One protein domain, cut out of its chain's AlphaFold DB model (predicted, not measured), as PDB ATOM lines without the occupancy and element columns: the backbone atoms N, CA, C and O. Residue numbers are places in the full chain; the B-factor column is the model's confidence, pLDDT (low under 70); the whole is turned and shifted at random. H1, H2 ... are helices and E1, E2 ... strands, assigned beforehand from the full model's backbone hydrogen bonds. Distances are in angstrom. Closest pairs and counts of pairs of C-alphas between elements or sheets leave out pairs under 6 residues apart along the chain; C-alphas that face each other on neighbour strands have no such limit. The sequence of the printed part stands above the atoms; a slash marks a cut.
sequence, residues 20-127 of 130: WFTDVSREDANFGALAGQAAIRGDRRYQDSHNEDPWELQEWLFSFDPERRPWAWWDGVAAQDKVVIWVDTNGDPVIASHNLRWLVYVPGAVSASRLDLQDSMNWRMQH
ATOM      1  N   TRP A  20      11.698  44.044  15.305       84.50
ATOM      2  CA  TRP A  20      11.188  44.918  16.369       84.50
ATOM      3  C   TRP A  20      12.250  45.316  17.403       84.50
ATOM      4  O   TRP A  20      12.072  46.332  18.070       84.50
ATOM      5  N   PHE A  21      13.303  44.514  17.578       86.19
ATOM      6  CA  PHE A  21      14.425  44.813  18.465       86.19
ATOM      7  C   PHE A  21      15.428  45.709  17.738       86.19
ATOM      8  O   PHE A  21      15.827  46.733  18.281       86.19
ATOM      9  N   THR A  22      15.758  45.386  16.481       86.62
ATOM     10  CA  THR A  22      16.664  46.212  15.666       86.62
ATOM     11  C   THR A  22      16.129  47.626  15.464       86.62
ATOM     12  O   THR A  22      16.890  48.580  15.538       86.62
ATOM     13  N   ASP A  23      14.819  47.774  15.254       84.44
ATOM     14  CA  ASP A  23      14.176  49.072  15.025       84.44
ATOM     15  C   ASP A  23      14.228  49.994  16.253       84.44
ATOM     16  O   ASP A  23      14.158  51.210  16.107       84.44
ATOM     17  N   VAL A  24      14.314  49.433  17.465       84.69
ATOM     18  CA  VAL A  24      14.401  50.213  18.711       84.69
ATOM     19  C   VAL A  24      15.849  50.555  19.064       84.69
ATOM     20  O   VAL A  24      16.092  51.607  19.645       84.69
ATOM     21  N   SER A  25      16.803  49.710  18.679       82.44
ATOM     22  CA  SER A  25      18.229  49.865  18.995       82.44
ATOM     23  C   SER A  25      19.039  50.664  17.959       82.44
ATOM     24  O   SER A  25      20.256  50.635  18.023       82.44
ATOM     25  N   ARG A  26      18.422  51.301  16.954       77.94
ATOM     26  CA  ARG A  26      19.137  51.995  15.853       77.94
ATOM     27  C   ARG A  26      19.151  53.527  15.960       77.94
ATOM     28  O   ARG A  26      19.401  54.186  14.958       77.94
ATOM     29  N   GLU A  27      18.771  54.083  17.115       61.34
ATOM     30  CA  GLU A  27      18.641  55.534  17.389       61.34
ATOM     31  C   GLU A  27      17.874  56.364  16.332       61.34
ATOM     32  O   GLU A  27      17.838  57.596  16.373       61.34
ATOM     33  N   ASP A  28      17.189  55.718  15.389       53.84
ATOM     34  CA  ASP A  28      16.477  56.416  14.339       53.84
ATOM     35  C   ASP A  28      15.157  56.920  14.937       53.84
ATOM     36  O   ASP A  28      14.249  56.152  15.261       53.84
ATOM     37  N   ALA A  29      15.024  58.246  15.069       46.28
ATOM     38  CA  ALA A  29      13.823  58.930  15.574       46.28
ATOM     39  C   ALA A  29      12.531  58.570  14.805       46.28
ATOM     40  O   ALA A  29      11.421  58.941  15.199       46.28
ATOM     41  N   ASN A  30      12.679  57.833  13.708       50.59
ATOM     42  CA  ASN A  30      11.644  57.144  12.975       50.59
ATOM     43  C   ASN A  30      11.603  55.668  13.407       50.59
ATOM     44  O   ASN A  30      11.876  54.787  12.595       50.59
ATOM     45  N   PHE A  31      11.225  55.396  14.666       57.09
ATOM     46  CA  PHE A  31      10.746  54.078  15.101       57.09
ATOM     47  C   PHE A  31       9.704  53.625  14.075       57.09
ATOM     48  O   PHE A  31       8.561  54.094  14.091       57.09
ATOM     49  N   GLY A  32      10.120  52.838  13.087       52.69
ATOM     50  CA  GLY A  32       9.304  52.589  11.912       52.69
ATOM     51  C   GLY A  32       7.984  51.947  12.322       52.69
ATOM     52  O   GLY A  32       7.854  51.384  13.408       52.69
ATOM     53  N   ALA A  33       7.001  51.949  11.423       54.69
ATOM     54  CA  ALA A  33       5.710  51.279  11.626       54.69
ATOM     55  C   ALA A  33       5.811  49.765  11.968       54.69
ATOM     56  O   ALA A  33       4.786  49.127  12.209       54.69
ATOM     57  N   LEU A  34       7.025  49.200  11.963       60.38
ATOM     58  CA  LEU A  34       7.382  47.821  12.284       60.38
ATOM     59  C   LEU A  34       7.746  47.600  13.766       60.38
ATOM     60  O   LEU A  34       7.562  46.482  14.257       60.38
ATOM     61  N   ALA A  35       8.173  48.633  14.505       70.38
ATOM     62  CA  ALA A  35       8.497  48.497  15.922       70.38
ATOM     63  C   ALA A  35       7.232  48.161  16.731       70.38
ATOM     64  O   ALA A  35       6.235  48.893  16.746       70.38
ATOM     65  N   GLY A  36       7.257  47.027  17.432       78.62
ATOM     66  CA  GLY A  36       6.138  46.604  18.265       78.62
ATOM     67  C   GLY A  36       5.883  47.607  19.394       78.62
ATOM     68  O   GLY A  36       6.811  48.046  20.067       78.62
ATOM     69  N   GLN A  37       4.617  47.928  19.680       83.25
ATOM     70  CA  GLN A  37       4.276  48.884  20.749       83.25
ATOM     71  C   GLN A  37       4.846  48.504  22.128       83.25
ATOM     72  O   GLN A  37       5.029  49.369  22.981       83.25
ATOM     73  N   ALA A  38       5.071  47.210  22.378       85.50
ATOM     74  CA  ALA A  38       5.727  46.740  23.594       85.50
ATOM     75  C   ALA A  38       7.183  47.215  23.675       85.50
ATOM     76  O   ALA A  38       7.576  47.695  24.733       85.50
ATOM     77  N   ALA A  39       7.912  47.186  22.557       87.75
ATOM     78  CA  ALA A  39       9.311  47.577  22.483       87.75
ATOM     79  C   ALA A  39       9.523  49.074  22.667       87.75
ATOM     80  O   ALA A  39      10.302  49.471  23.525       87.75
ATOM     81  N   ILE A  40       8.700  49.898  22.016       86.56
ATOM     82  CA  ILE A  40       8.708  51.356  22.220       86.56
ATOM     83  C   ILE A  40       8.415  51.720  23.686       86.56
ATOM     84  O   ILE A  40       9.000  52.641  24.249       86.56
ATOM     85  N   ARG A  41       7.469  51.023  24.330       89.06
ATOM     86  CA  ARG A  41       7.177  51.256  25.756       89.06
ATOM     87  C   ARG A  41       8.305  50.768  26.658       89.06
ATOM     88  O   ARG A  41       8.540  51.383  27.690       89.06
ATOM     89  N   GLY A  42       8.927  49.652  26.299       90.06
ATOM     90  CA  GLY A  42      10.062  49.067  26.993       90.06
ATOM     91  C   GLY A  42      11.254  50.009  27.030       90.06
ATOM     92  O   GLY A  42      11.716  50.362  28.109       90.06
ATOM     93  N   ASP A  43      11.660  50.475  25.856       87.75
ATOM     94  CA  ASP A  43      12.710  51.468  25.658       87.75
ATOM     95  C   ASP A  43      12.490  52.730  26.505       87.75
ATOM     96  O   ASP A  43      13.292  53.046  27.379       87.75
ATOM     97  N   ARG A  44      11.324  53.376  26.378       88.69
ATOM     98  CA  ARG A  44      10.999  54.556  27.202       88.69
ATOM     99  C   ARG A  44      11.110  54.285  28.699       88.69
ATOM    100  O   ARG A  44      11.618  55.119  29.435       88.69
ATOM    101  N   ARG A  45      10.657  53.117  29.169       90.31
ATOM    102  CA  ARG A  45      10.793  52.751  30.587       90.31
ATOM    103  C   ARG A  45      12.246  52.545  30.993       90.31
ATOM    104  O   ARG A  45      12.586  52.877  32.126       90.31
ATOM    105  N   TYR A  46      13.077  51.974  30.124       88.19
ATOM    106  CA  TYR A  46      14.508  51.841  30.376       88.19
ATOM    107  C   TYR A  46      15.131  53.220  30.592       88.19
ATOM    108  O   TYR A  46      15.678  53.465  31.670       88.19
ATOM    109  N   GLN A  47      14.917  54.133  29.640       87.69
ATOM    110  CA  GLN A  47      15.412  55.510  29.697       87.69
ATOM    111  C   GLN A  47      14.907  56.243  30.947       87.69
ATOM    112  O   GLN A  47      15.703  56.776  31.715       87.69
ATOM    113  N   ASP A  48      13.599  56.190  31.231       88.69
ATOM    114  CA  ASP A  48      12.999  56.851  32.399       88.69
ATOM    115  C   ASP A  48      13.560  56.322  33.733       88.69
ATOM    116  O   ASP A  48      13.660  57.063  34.713       88.69
ATOM    117  N   SER A  49      13.896  55.028  33.804       85.50
ATOM    118  CA  SER A  49      14.357  54.389  35.045       85.50
ATOM    119  C   SER A  49      15.868  54.464  35.270       85.50
ATOM    120  O   SER A  49      16.300  54.332  36.417       85.50
ATOM    121  N   HIS A  50      16.658  54.682  34.215       82.38
ATOM    122  CA  HIS A  50      18.125  54.669  34.277       82.38
ATOM    123  C   HIS A  50      18.768  56.000  33.884       82.38
ATOM    124  O   HIS A  50      19.923  56.223  34.232       82.38
ATOM    125  N   ASN A  51      18.016  56.913  33.258       83.75
ATOM    126  CA  ASN A  51      18.534  58.153  32.679       83.75
ATOM    127  C   ASN A  51      19.713  57.869  31.725       83.75
ATOM    128  O   ASN A  51      20.764  58.505  31.796       83.75
ATOM    129  N   GLU A  52      19.521  56.862  30.879       80.38
ATOM    130  CA  GLU A  52      20.468  56.364  29.884       80.38
ATOM    131  C   GLU A  52      19.761  56.311  28.533       80.38
ATOM    132  O   GLU A  52      18.556  56.056  28.487       80.38
ATOM    133  N   ASP A  53      20.510  56.542  27.461       80.69
ATOM    134  CA  ASP A  53      20.014  56.421  26.094       80.69
ATOM    135  C   ASP A  53      19.826  54.938  25.702       80.69
ATOM    136  O   ASP A  53      20.357  54.036  26.372       80.69
ATOM    137  N   PRO A  54      19.030  54.653  24.655       77.06
ATOM    138  CA  PRO A  54      18.976  53.332  24.038       77.06
ATOM    139  C   PRO A  54      20.371  52.814  23.695       77.06
ATOM    140  O   PRO A  54      21.249  53.578  23.313       77.06
ATOM    141  N   TRP A  55      20.564  51.501  23.781       82.25
ATOM    142  CA  TRP A  55      21.810  50.905  23.309       82.25
ATOM    143  C   TRP A  55      21.772  50.770  21.793       82.25
ATOM    144  O   TRP A  55      20.842  50.160  21.257       82.25
ATOM    145  N   GLU A  56      22.823  51.250  21.131       86.75
ATOM    146  CA  GLU A  56      23.072  50.930  19.731       86.75
ATOM    147  C   GLU A  56      23.156  49.411  19.549       86.75
ATOM    148  O   GLU A  56      23.765  48.702  20.356       86.75
ATOM    149  N   LEU A  57      22.540  48.881  18.488       87.94
ATOM    150  CA  LEU A  57      22.398  47.432  18.310       87.94
ATOM    151  C   LEU A  57      23.747  46.706  18.334       87.94
ATOM    152  O   LEU A  57      23.882  45.688  19.013       87.94
ATOM    153  N   GLN A  58      24.745  47.241  17.633       90.88
ATOM    154  CA  GLN A  58      26.089  46.665  17.608       90.88
ATOM    155  C   GLN A  58      26.747  46.718  18.992       90.88
ATOM    156  O   GLN A  58      27.280  45.709  19.451       90.88
ATOM    157  N   GLU A  59      26.645  47.839  19.713       87.88
ATOM    158  CA  GLU A  59      27.175  47.956  21.079       87.88
ATOM    159  C   GLU A  59      26.524  46.935  22.024       87.88
ATOM    160  O   GLU A  59      27.195  46.266  22.825       87.88
ATOM    161  N   TRP A  60      25.210  46.752  21.887       88.62
ATOM    162  CA  TRP A  60      24.481  45.741  22.633       88.62
ATOM    163  C   TRP A  60      24.960  44.325  22.291       88.62
ATOM    164  O   TRP A  60      25.226  43.549  23.208       88.62
ATOM    165  N   LEU A  61      25.124  43.987  21.006       89.38
ATOM    166  CA  LEU A  61      25.599  42.668  20.574       89.38
ATOM    167  C   LEU A  61      27.009  42.374  21.103       89.38
ATOM    168  O   LEU A  61      27.227  41.323  21.709       89.38
ATOM    169  N   PHE A  62      27.946  43.319  20.980       88.94
ATOM    170  CA  PHE A  62      29.311  43.167  21.498       88.94
ATOM    171  C   PHE A  62      29.369  43.036  23.026       88.94
ATOM    172  O   PHE A  62      30.305  42.444  23.559       88.94
ATOM    173  N   SER A  63      28.347  43.488  23.757       86.75
ATOM    174  CA  SER A  63      28.252  43.255  25.206       86.75
ATOM    175  C   SER A  63      28.042  41.778  25.580       86.75
ATOM    176  O   SER A  63      28.113  41.425  26.762       86.75
ATOM    177  N   PHE A  64      27.767  40.912  24.599       85.88
ATOM    178  CA  PHE A  64      27.664  39.461  24.767       85.88
ATOM    179  C   PHE A  64      28.933  38.712  24.337       85.88
ATOM    180  O   PHE A  64      28.934  37.481  24.427       85.88
ATOM    181  N   ASP A  65      30.001  39.424  23.958       88.75
ATOM    182  CA  ASP A  65      31.322  38.845  23.706       88.75
ATOM    183  C   ASP A  65      31.804  38.086  24.958       88.75
ATOM    184  O   ASP A  65      32.030  38.715  26.003       88.75
ATOM    185  N   PRO A  66      31.953  36.747  24.893       84.81
ATOM    186  CA  PRO A  66      32.334  35.925  26.036       84.81
ATOM    187  C   PRO A  66      33.716  36.266  26.602       84.81
ATOM    188  O   PRO A  66      33.951  35.980  27.773       84.81
ATOM    189  N   GLU A  67      34.612  36.870  25.819       85.56
ATOM    190  CA  GLU A  67      35.947  37.252  26.289       85.56
ATOM    191  C   GLU A  67      35.941  38.563  27.087       85.56
ATOM    192  O   GLU A  67      36.848  38.817  27.882       85.56
ATOM    193  N   ARG A  68      34.909  39.395  26.901       82.19
ATOM    194  CA  ARG A  68      34.819  40.735  27.505       82.19
ATOM    195  C   ARG A  68      33.818  40.833  28.643       82.19
ATOM    196  O   ARG A  68      33.934  41.733  29.477       82.19
ATOM    197  N   ARG A  69      32.820  39.949  28.691       83.81
ATOM    198  CA  ARG A  69      31.808  39.975  29.752       83.81
ATOM    199  C   ARG A  69      32.270  39.189  30.990       83.81
ATOM    200  O   ARG A  69      32.787  38.084  30.860       83.81
ATOM    201  N   PRO A  70      32.023  39.698  32.210       83.31
ATOM    202  CA  PRO A  70      32.397  39.004  33.446       83.31
ATOM    203  C   PRO A  70      31.450  37.843  33.797       83.31
ATOM    204  O   PRO A  70      31.633  37.191  34.820       83.31
ATOM    205  N   TRP A  71      30.429  37.579  32.977       87.62
ATOM    206  CA  TRP A  71      29.389  36.591  33.249       87.62
ATOM    207  C   TRP A  71      29.125  35.677  32.048       87.62
ATOM    208  O   TRP A  71      29.290  36.076  30.901       87.62
ATOM    209  N   ALA A  72      28.668  34.453  32.281       87.50
ATOM    210  CA  ALA A  72      28.195  33.556  31.232       87.50
ATOM    211  C   ALA A  72      26.668  33.450  31.267       87.50
ATOM    212  O   ALA A  72      26.059  33.434  32.338       87.50
ATOM    213  N   TRP A  73      26.036  33.400  30.093       83.31
ATOM    214  CA  TRP A  73      24.603  33.121  30.025       83.31
ATOM    215  C   TRP A  73      24.336  31.732  30.602       83.31
ATOM    216  O   TRP A  73      24.991  30.774  30.191       83.31
ATOM    217  N   TRP A  74      23.372  31.631  31.519       80.56
ATOM    218  CA  TRP A  74      22.971  30.350  32.087       80.56
ATOM    219  C   TRP A  74      21.604  29.928  31.549       80.56
ATOM    220  O   TRP A  74      21.529  28.959  30.800       80.56
ATOM    221  N   ASP A  75      20.532  30.647  31.901       86.06
ATOM    222  CA  ASP A  75      19.160  30.252  31.547       86.06
ATOM    223  C   ASP A  75      18.138  31.399  31.690       86.06
ATOM    224  O   ASP A  75      18.416  32.428  32.305       86.06
ATOM    225  N   GLY A  76      16.932  31.217  31.147       87.12
ATOM    226  CA  GLY A  76      15.787  32.109  31.306       87.12
ATOM    227  C   GLY A  76      14.505  31.332  31.604       87.12
ATOM    228  O   GLY A  76      13.982  30.633  30.741       87.12
ATOM    229  N   VAL A  77      13.950  31.506  32.803       87.88
ATOM    230  CA  VAL A  77      12.750  30.789  33.254       87.88
ATOM    231  C   VAL A  77      11.552  31.732  33.294       87.88
ATOM    232  O   VAL A  77      11.559  32.755  33.985       87.88
ATOM    233  N   ALA A  78      10.490  31.377  32.570       88.00
ATOM    234  CA  ALA A  78       9.212  32.071  32.659       88.00
ATOM    235  C   ALA A  78       8.414  31.581  33.878       88.00
ATOM    236  O   ALA A  78       8.180  30.387  34.053       88.00
ATOM    237  N   ALA A  79       7.954  32.518  34.700       85.25
ATOM    238  CA  ALA A  79       6.946  32.308  35.731       85.25
ATOM    239  C   ALA A  79       5.645  33.028  35.330       85.25
ATOM    240  O   ALA A  79       5.592  33.693  34.296       85.25
ATOM    241  N   GLN A  80       4.581  32.897  36.130       86.75
ATOM    242  CA  GLN A  80       3.255  33.434  35.780       86.75
ATOM    243  C   GLN A  80       3.267  34.914  35.361       86.75
ATOM    244  O   GLN A  80       2.598  35.268  34.394       86.75
ATOM    245  N   ASP A  81       4.008  35.764  36.072       88.56
ATOM    246  CA  ASP A  81       4.001  37.221  35.898       88.56
ATOM    247  C   ASP A  81       5.398  37.835  35.702       88.56
ATOM    248  O   ASP A  81       5.538  39.057  35.635       88.56
ATOM    249  N   LYS A  82       6.440  37.004  35.600       89.88
ATOM    250  CA  LYS A  82       7.829  37.454  35.472       89.88
ATOM    251  C   LYS A  82       8.674  36.479  34.663       89.88
ATOM    252  O   LYS A  82       8.379  35.291  34.597       89.88
ATOM    253  N   VAL A  83       9.773  36.987  34.120       89.44
ATOM    254  CA  VAL A  83      10.862  36.178  33.566       89.44
ATOM    255  C   VAL A  83      12.065  36.346  34.481       89.44
ATOM    256  O   VAL A  83      12.405  37.470  34.852       89.44
ATOM    257  N   VAL A  84      12.679  35.235  34.872       89.56
ATOM    258  CA  VAL A  84      13.913  35.217  35.658       89.56
ATOM    259  C   VAL A  84      15.048  34.835  34.724       89.56
ATOM    260  O   VAL A  84      15.006  33.769  34.118       89.56
ATOM    261  N   ILE A  85      16.041  35.711  34.600       88.19
ATOM    262  CA  ILE A  85      17.260  35.446  33.838       88.19
ATOM    263  C   ILE A  85      18.359  35.078  34.823       88.19
ATOM    264  O   ILE A  85      18.600  35.801  35.791       88.19
ATOM    265  N   TRP A  86      19.025  33.969  34.544       89.25
ATOM    266  CA  TRP A  86      20.154  33.458  35.294       89.25
ATOM    267  C   TRP A  86      21.432  33.647  34.485       89.25
ATOM    268  O   TRP A  86      21.502  33.315  33.299       89.25
ATOM    269  N   VAL A  87      22.454  34.166  35.153       89.94
ATOM    270  CA  VAL A  87      23.803  34.314  34.610       89.94
ATOM    271  C   VAL A  87      24.797  33.759  35.623       89.94
ATOM    272  O   VAL A  87      24.616  33.941  36.827       89.94
ATOM    273  N   ASP A  88      25.834  33.077  35.146       90.00
ATOM    274  CA  ASP A  88      26.988  32.724  35.972       90.00
ATOM    275  C   ASP A  88      27.886  33.950  36.069       90.00
ATOM    276  O   ASP A  88      28.320  34.456  35.041       90.00
ATOM    277  N   THR A  89      28.192  34.439  37.264       89.50
ATOM    278  CA  THR A  89      29.117  35.569  37.420       89.50
ATOM    279  C   THR A  89      30.586  35.144  37.458       89.50
ATOM    280  O   THR A  89      31.457  35.973  37.711       89.50
ATOM    281  N   ASN A  90      30.881  33.852  37.269       87.00
ATOM    282  CA  ASN A  90      32.221  33.270  37.374       87.00
ATOM    283  C   ASN A  90      32.915  33.587  38.713       87.00
ATOM    284  O   ASN A  90      34.141  33.674  38.797       87.00
ATOM    285  N   GLY A  91      32.122  33.760  39.775       86.38
ATOM    286  CA  GLY A  91      32.599  34.091  41.117       86.38
ATOM    287  C   GLY A  91      32.737  35.587  41.415       86.38
ATOM    288  O   GLY A  91      33.082  35.924  42.548       86.38
ATOM    289  N   ASP A  92      32.441  36.485  40.468       85.62
ATOM    290  CA  ASP A  92      32.383  37.924  40.746       85.62
ATOM    291  C   ASP A  92      31.036  38.289  41.409       85.62
ATOM    292  O   ASP A  92      29.972  37.984  40.865       85.62
ATOM    293  N   PRO A  93      31.015  38.924  42.591       82.50
ATOM    294  CA  PRO A  93      29.765  39.332  43.229       82.50
ATOM    295  C   PRO A  93      29.071  40.523  42.546       82.50
ATOM    296  O   PRO A  93      27.939  40.846  42.915       82.50
ATOM    297  N   VAL A  94      29.724  41.211  41.602       80.44
ATOM    298  CA  VAL A  94      29.189  42.401  40.933       80.44
ATOM    299  C   VAL A  94      29.426  42.317  39.430       80.44
ATOM    300  O   VAL A  94      30.550  42.212  38.965       80.44
ATOM    301  N   ILE A  95      28.357  42.471  38.648       83.62
ATOM    302  CA  ILE A  95      28.455  42.549  37.187       83.62
ATOM    303  C   ILE A  95      27.812  43.829  36.656       83.62
ATOM    304  O   ILE A  95      26.794  44.307  37.174       83.62
ATOM    305  N   ALA A  96      28.391  44.381  35.587       77.06
ATOM    306  CA  ALA A  96      27.731  45.409  34.794       77.06
ATOM    307  C   ALA A  96      26.472  44.792  34.168       77.06
ATOM    308  O   ALA A  96      26.559  43.841  33.397       77.06
ATOM    309  N   SER A  97      25.303  45.294  34.571       77.25
ATOM    310  CA  SER A  97      24.002  44.681  34.256       77.25
ATOM    311  C   SER A  97      23.125  45.524  33.341       77.25
ATOM    312  O   SER A  97      21.986  45.152  33.082       77.25
ATOM    313  N   HIS A  98      23.631  46.660  32.864       80.56
ATOM    314  CA  HIS A  98      22.885  47.606  32.032       80.56
ATOM    315  C   HIS A  98      22.414  46.938  30.726       80.56
ATOM    316  O   HIS A  98      21.223  46.946  30.422       80.56
ATOM    317  N   ASN A  99      23.301  46.191  30.063       78.25
ATOM    318  CA  ASN A  99      22.994  45.367  28.889       78.25
ATOM    319  C   ASN A  99      21.929  44.278  29.154       78.25
ATOM    320  O   ASN A  99      21.059  44.035  28.313       78.25
ATOM    321  N   LEU A 100      21.954  43.644  30.335       84.06
ATOM    322  CA  LEU A 100      20.930  42.674  30.751       84.06
ATOM    323  C   LEU A 100      19.582  43.350  31.037       84.06
ATOM    324  O   LEU A 100      18.528  42.768  30.783       84.06
ATOM    325  N   ARG A 101      19.593  44.583  31.551       86.19
ATOM    326  CA  ARG A 101      18.366  45.358  31.781       86.19
ATOM    327  C   ARG A 101      17.721  45.767  30.466       86.19
ATOM    328  O   ARG A 101      16.512  45.601  30.327       86.19
ATOM    329  N   TRP A 102      18.509  46.222  29.495       85.06
ATOM    330  CA  TRP A 102      18.013  46.496  28.146       85.06
ATOM    331  C   TRP A 102      17.290  45.271  27.561       85.06
ATOM    332  O   TRP A 102      16.130  45.367  27.153       85.06
ATOM    333  N   LEU A 103      17.908  44.086  27.667       85.50
ATOM    334  CA  LEU A 103      17.334  42.816  27.205       85.50
ATOM    335  C   LEU A 103      15.961  42.489  27.827       85.50
ATOM    336  O   LEU A 103      15.165  41.812  27.182       85.50
ATOM    337  N   VAL A 104      15.644  42.953  29.043       88.44
ATOM    338  CA  VAL A 104      14.321  42.704  29.652       88.44
ATOM    339  C   VAL A 104      13.318  43.823  29.400       88.44
ATOM    340  O   VAL A 104      12.126  43.546  29.246       88.44
ATOM    341  N   TYR A 105      13.764  45.077  29.321       89.62
ATOM    342  CA  TYR A 105      12.859  46.198  29.085       89.62
ATOM    343  C   TYR A 105      12.315  46.196  27.661       89.62
ATOM    344  O   TYR A 105      11.098  46.292  27.512       89.62
ATOM    345  N   VAL A 106      13.154  46.009  26.634       88.38
ATOM    346  CA  VAL A 106      12.719  46.081  25.225       88.38
ATOM    347  C   VAL A 106      11.636  45.045  24.879       88.38
ATOM    348  O   VAL A 106      10.672  45.395  24.214       88.38
ATOM    349  N   PRO A 107      11.641  43.798  25.371       86.31
ATOM    350  CA  PRO A 107      10.501  42.896  25.164       86.31
ATOM    351  C   PRO A 107       9.188  43.353  25.832       86.31
ATOM    352  O   PRO A 107       8.119  42.823  25.523       86.31
ATOM    353  N   GLY A 108       9.237  44.342  26.729       87.00
ATOM    354  CA  GLY A 108       8.070  44.993  27.320       87.00
ATOM    355  C   GLY A 108       7.959  44.878  28.838       87.00
ATOM    356  O   GLY A 108       6.866  45.137  29.362       87.00
ATOM    357  N   ALA A 109       9.035  44.516  29.553       89.62
ATOM    358  CA  ALA A 109       8.996  44.470  31.012       89.62
ATOM    359  C   ALA A 109       8.519  45.809  31.596       89.62
ATOM    360  O   ALA A 109       8.804  46.903  31.095       89.62
ATOM    361  N   VAL A 110       7.716  45.714  32.655       89.75
ATOM    362  CA  VAL A 110       7.216  46.889  33.382       89.75
ATOM    363  C   VAL A 110       8.251  47.366  34.400       89.75
ATOM    364  O   VAL A 110       8.368  48.562  34.638       89.75
ATOM    365  N   SER A 111       9.018  46.434  34.959       88.94
ATOM    366  CA  SER A 111      10.094  46.688  35.913       88.94
ATOM    367  C   SER A 111      11.107  45.550  35.873       88.94
ATOM    368  O   SER A 111      10.718  44.397  35.685       88.94
ATOM    369  N   ALA A 112      12.369  45.858  36.151       88.31
ATOM    370  CA  ALA A 112      13.403  44.878  36.464       88.31
ATOM    371  C   ALA A 112      13.788  44.998  37.945       88.31
ATOM    372  O   ALA A 112      14.032  46.100  38.441       88.31
ATOM    373  N   SER A 113      13.831  43.877  38.667       86.19
ATOM    374  CA  SER A 113      14.389  43.860  40.019       86.19
ATOM    375  C   SER A 113      15.897  44.109  39.976       86.19
ATOM    376  O   SER A 113      16.548  43.942  38.943       86.19
ATOM    377  N   ARG A 114      16.479  44.476  41.123       83.38
ATOM    378  CA  ARG A 114      17.938  44.415  41.271       83.38
ATOM    379  C   ARG A 114      18.419  42.985  41.028       83.38
ATOM    380  O   ARG A 114      17.681  42.038  41.301       83.38
ATOM    381  N   LEU A 115      19.650  42.867  40.534       85.44
ATOM    382  CA  LEU A 115      20.335  41.582  40.502       85.44
ATOM    383  C   LEU A 115      20.427  41.032  41.922       85.44
ATOM    384  O   LEU A 115      20.785  41.759  42.852       85.44
ATOM    385  N   ASP A 116      20.088  39.759  42.051       87.62
ATOM    386  CA  ASP A 116      20.148  39.014  43.294       87.62
ATOM    387  C   ASP A 116      21.199  37.917  43.137       87.62
ATOM    388  O   ASP A 116      21.094  37.073  42.246       87.62
ATOM    389  N   LEU A 117      22.253  37.979  43.953       89.00
ATOM    390  CA  LEU A 117      23.347  37.016  43.894       89.00
ATOM    391  C   LEU A 117      22.936  35.759  44.658       89.00
ATOM    392  O   LEU A 117      22.646  35.817  45.852       89.00
ATOM    393  N   GLN A 118      22.945  34.625  43.968       87.88
ATOM    394  CA  GLN A 118      22.549  33.336  44.521       87.88
ATOM    395  C   GLN A 118      23.696  32.331  44.411       87.88
ATOM    396  O   GLN A 118      24.494  32.378  43.476       87.88
ATOM    397  N   ASP A 119      23.767  31.408  45.370       87.56
ATOM    398  CA  ASP A 119      24.684  30.271  45.295       87.56
ATOM    399  C   ASP A 119      24.244  29.328  44.162       87.56
ATOM    400  O   ASP A 119      23.068  28.954  44.070       87.56
ATOM    401  N   SER A 120      25.178  28.929  43.298       85.12
ATOM    402  CA  SER A 120      24.874  28.092  42.133       85.12
ATOM    403  C   SER A 120      24.359  26.697  42.513       85.12
ATOM    404  O   SER A 120      23.605  26.094  41.748       85.12
ATOM    405  N   MET A 121      24.677  26.192  43.709       84.19
ATOM    406  CA  MET A 121      24.112  24.942  44.225       84.19
ATOM    407  C   MET A 121      22.627  25.094  44.556       84.19
ATOM    408  O   MET A 121      21.854  24.172  44.299       84.19
ATOM    409  N   ASN A 122      22.201  26.258  45.062       82.88
ATOM    410  CA  ASN A 122      20.784  26.525  45.318       82.88
ATOM    411  C   ASN A 122      19.982  26.583  44.013       82.88
ATOM    412  O   ASN A 122      18.845  26.117  43.996       82.88
ATOM    413  N   TRP A 123      20.563  27.140  42.944       79.38
ATOM    414  CA  TRP A 123      19.955  27.144  41.609       79.38
ATOM    415  C   TRP A 123      19.752  25.717  41.089       79.38
ATOM    416  O   TRP A 123      18.632  25.350  40.741       79.38
ATOM    417  N   ARG A 124      20.805  24.884  41.124       80.81
ATOM    418  CA  ARG A 124      20.745  23.481  40.665       80.81
ATOM    419  C   ARG A 124      19.665  22.694  41.398       80.81
ATOM    420  O   ARG A 124      18.807  22.089  40.773       80.81
ATOM    421  N   MET A 125      19.605  22.809  42.724       81.00
ATOM    422  CA  MET A 125      18.576  22.127  43.520       81.00
ATOM    423  C   MET A 125      17.135  22.531  43.168       81.00
ATOM    424  O   MET A 125      16.219  21.752  43.411       81.00
ATOM    425  N   GLN A 126      16.914  23.738  42.643       74.50
ATOM    426  CA  GLN A 126      15.582  24.226  42.271       74.50
ATOM    427  C   GLN A 126      15.186  23.855  40.836       74.50
ATOM    428  O   GLN A 126      14.001  23.934  40.502       74.50
ATOM    429  N   HIS A 127      16.156  23.495  39.991       72.44
ATOM    430  CA  HIS A 127      15.980  23.398  38.540       72.44
ATOM    431  C   HIS A 127      16.546  22.114  37.901       72.44
ATOM    432  O   HIS A 127      16.359  21.928  36.707       72.44
TER     433      HIS A 127
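AT A GLANCE: This is residues 20 to 127 of the 130 residues of an uncharacterized protein of Streptomyces sp. NEAU-C40 (UniProt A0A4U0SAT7). A short helix, H3, lies in the middle, between the longer helix H1 on one side and a two-stranded hairpin, E1 and E2, on the other. Helix H4 lies at the far end beyond the hairpin, and the winding stretch of residues 20 to 36 lies at the opposite end, beyond H1. The printed part has 108 residues, with four named helices and two named strands in the order H1, H2, E1, E2, H3, H4; the sheet E1 - E2 is antiparallel. The class is mixed, helices and strands, though under half of the residues are in named elements. The whole is compact, with a radius of gyration of the C-alphas of 14.9 A and spans of 46 by 34 by 22 A.

HOW THE PARTS SIT: H1, residues 37 to 50, touches H3, residues 98 to 105, at a steep tilt of 39 degrees, opposite ways; their closest C-alphas, of Gly 42 and Tyr 105, are 4.5 A apart. H2, residues 57 to 62, is close to H3 but not clearly touching: the closest C-alphas, of Trp 60 and Asn 99, are 6.4 A apart. E1, residues 72 to 78, and E2, residues 83 to 88, form a hairpin, with N 72 and O 88 at 2.8 A and N 84 and O 77 at 2.9 A, within hydrogen-bond range. E2 and H3 are near each other. H4, residues 120 to 127, is apart from H3. In H1, H2, H3 and H4 every O i to N i+4 pair is within hydrogen-bond range.

IN THESE COORDINATES: H1 begins at C-alpha 37 (4.276, 48.884, 20.749) and is 20.2 A long. E1 is 19.1 A and E2 16.7 A. H4 ends at C-alpha 127 (15.980, 23.398, 38.540).

THE WHOLE: The two C-alphas farthest apart, of Asn 30 and Met 125, are 47.0 A apart. The printed part has no cut, and the link H3 to H4 is long, 14 residues. Residues 27 to 34 have pLDDT under 70.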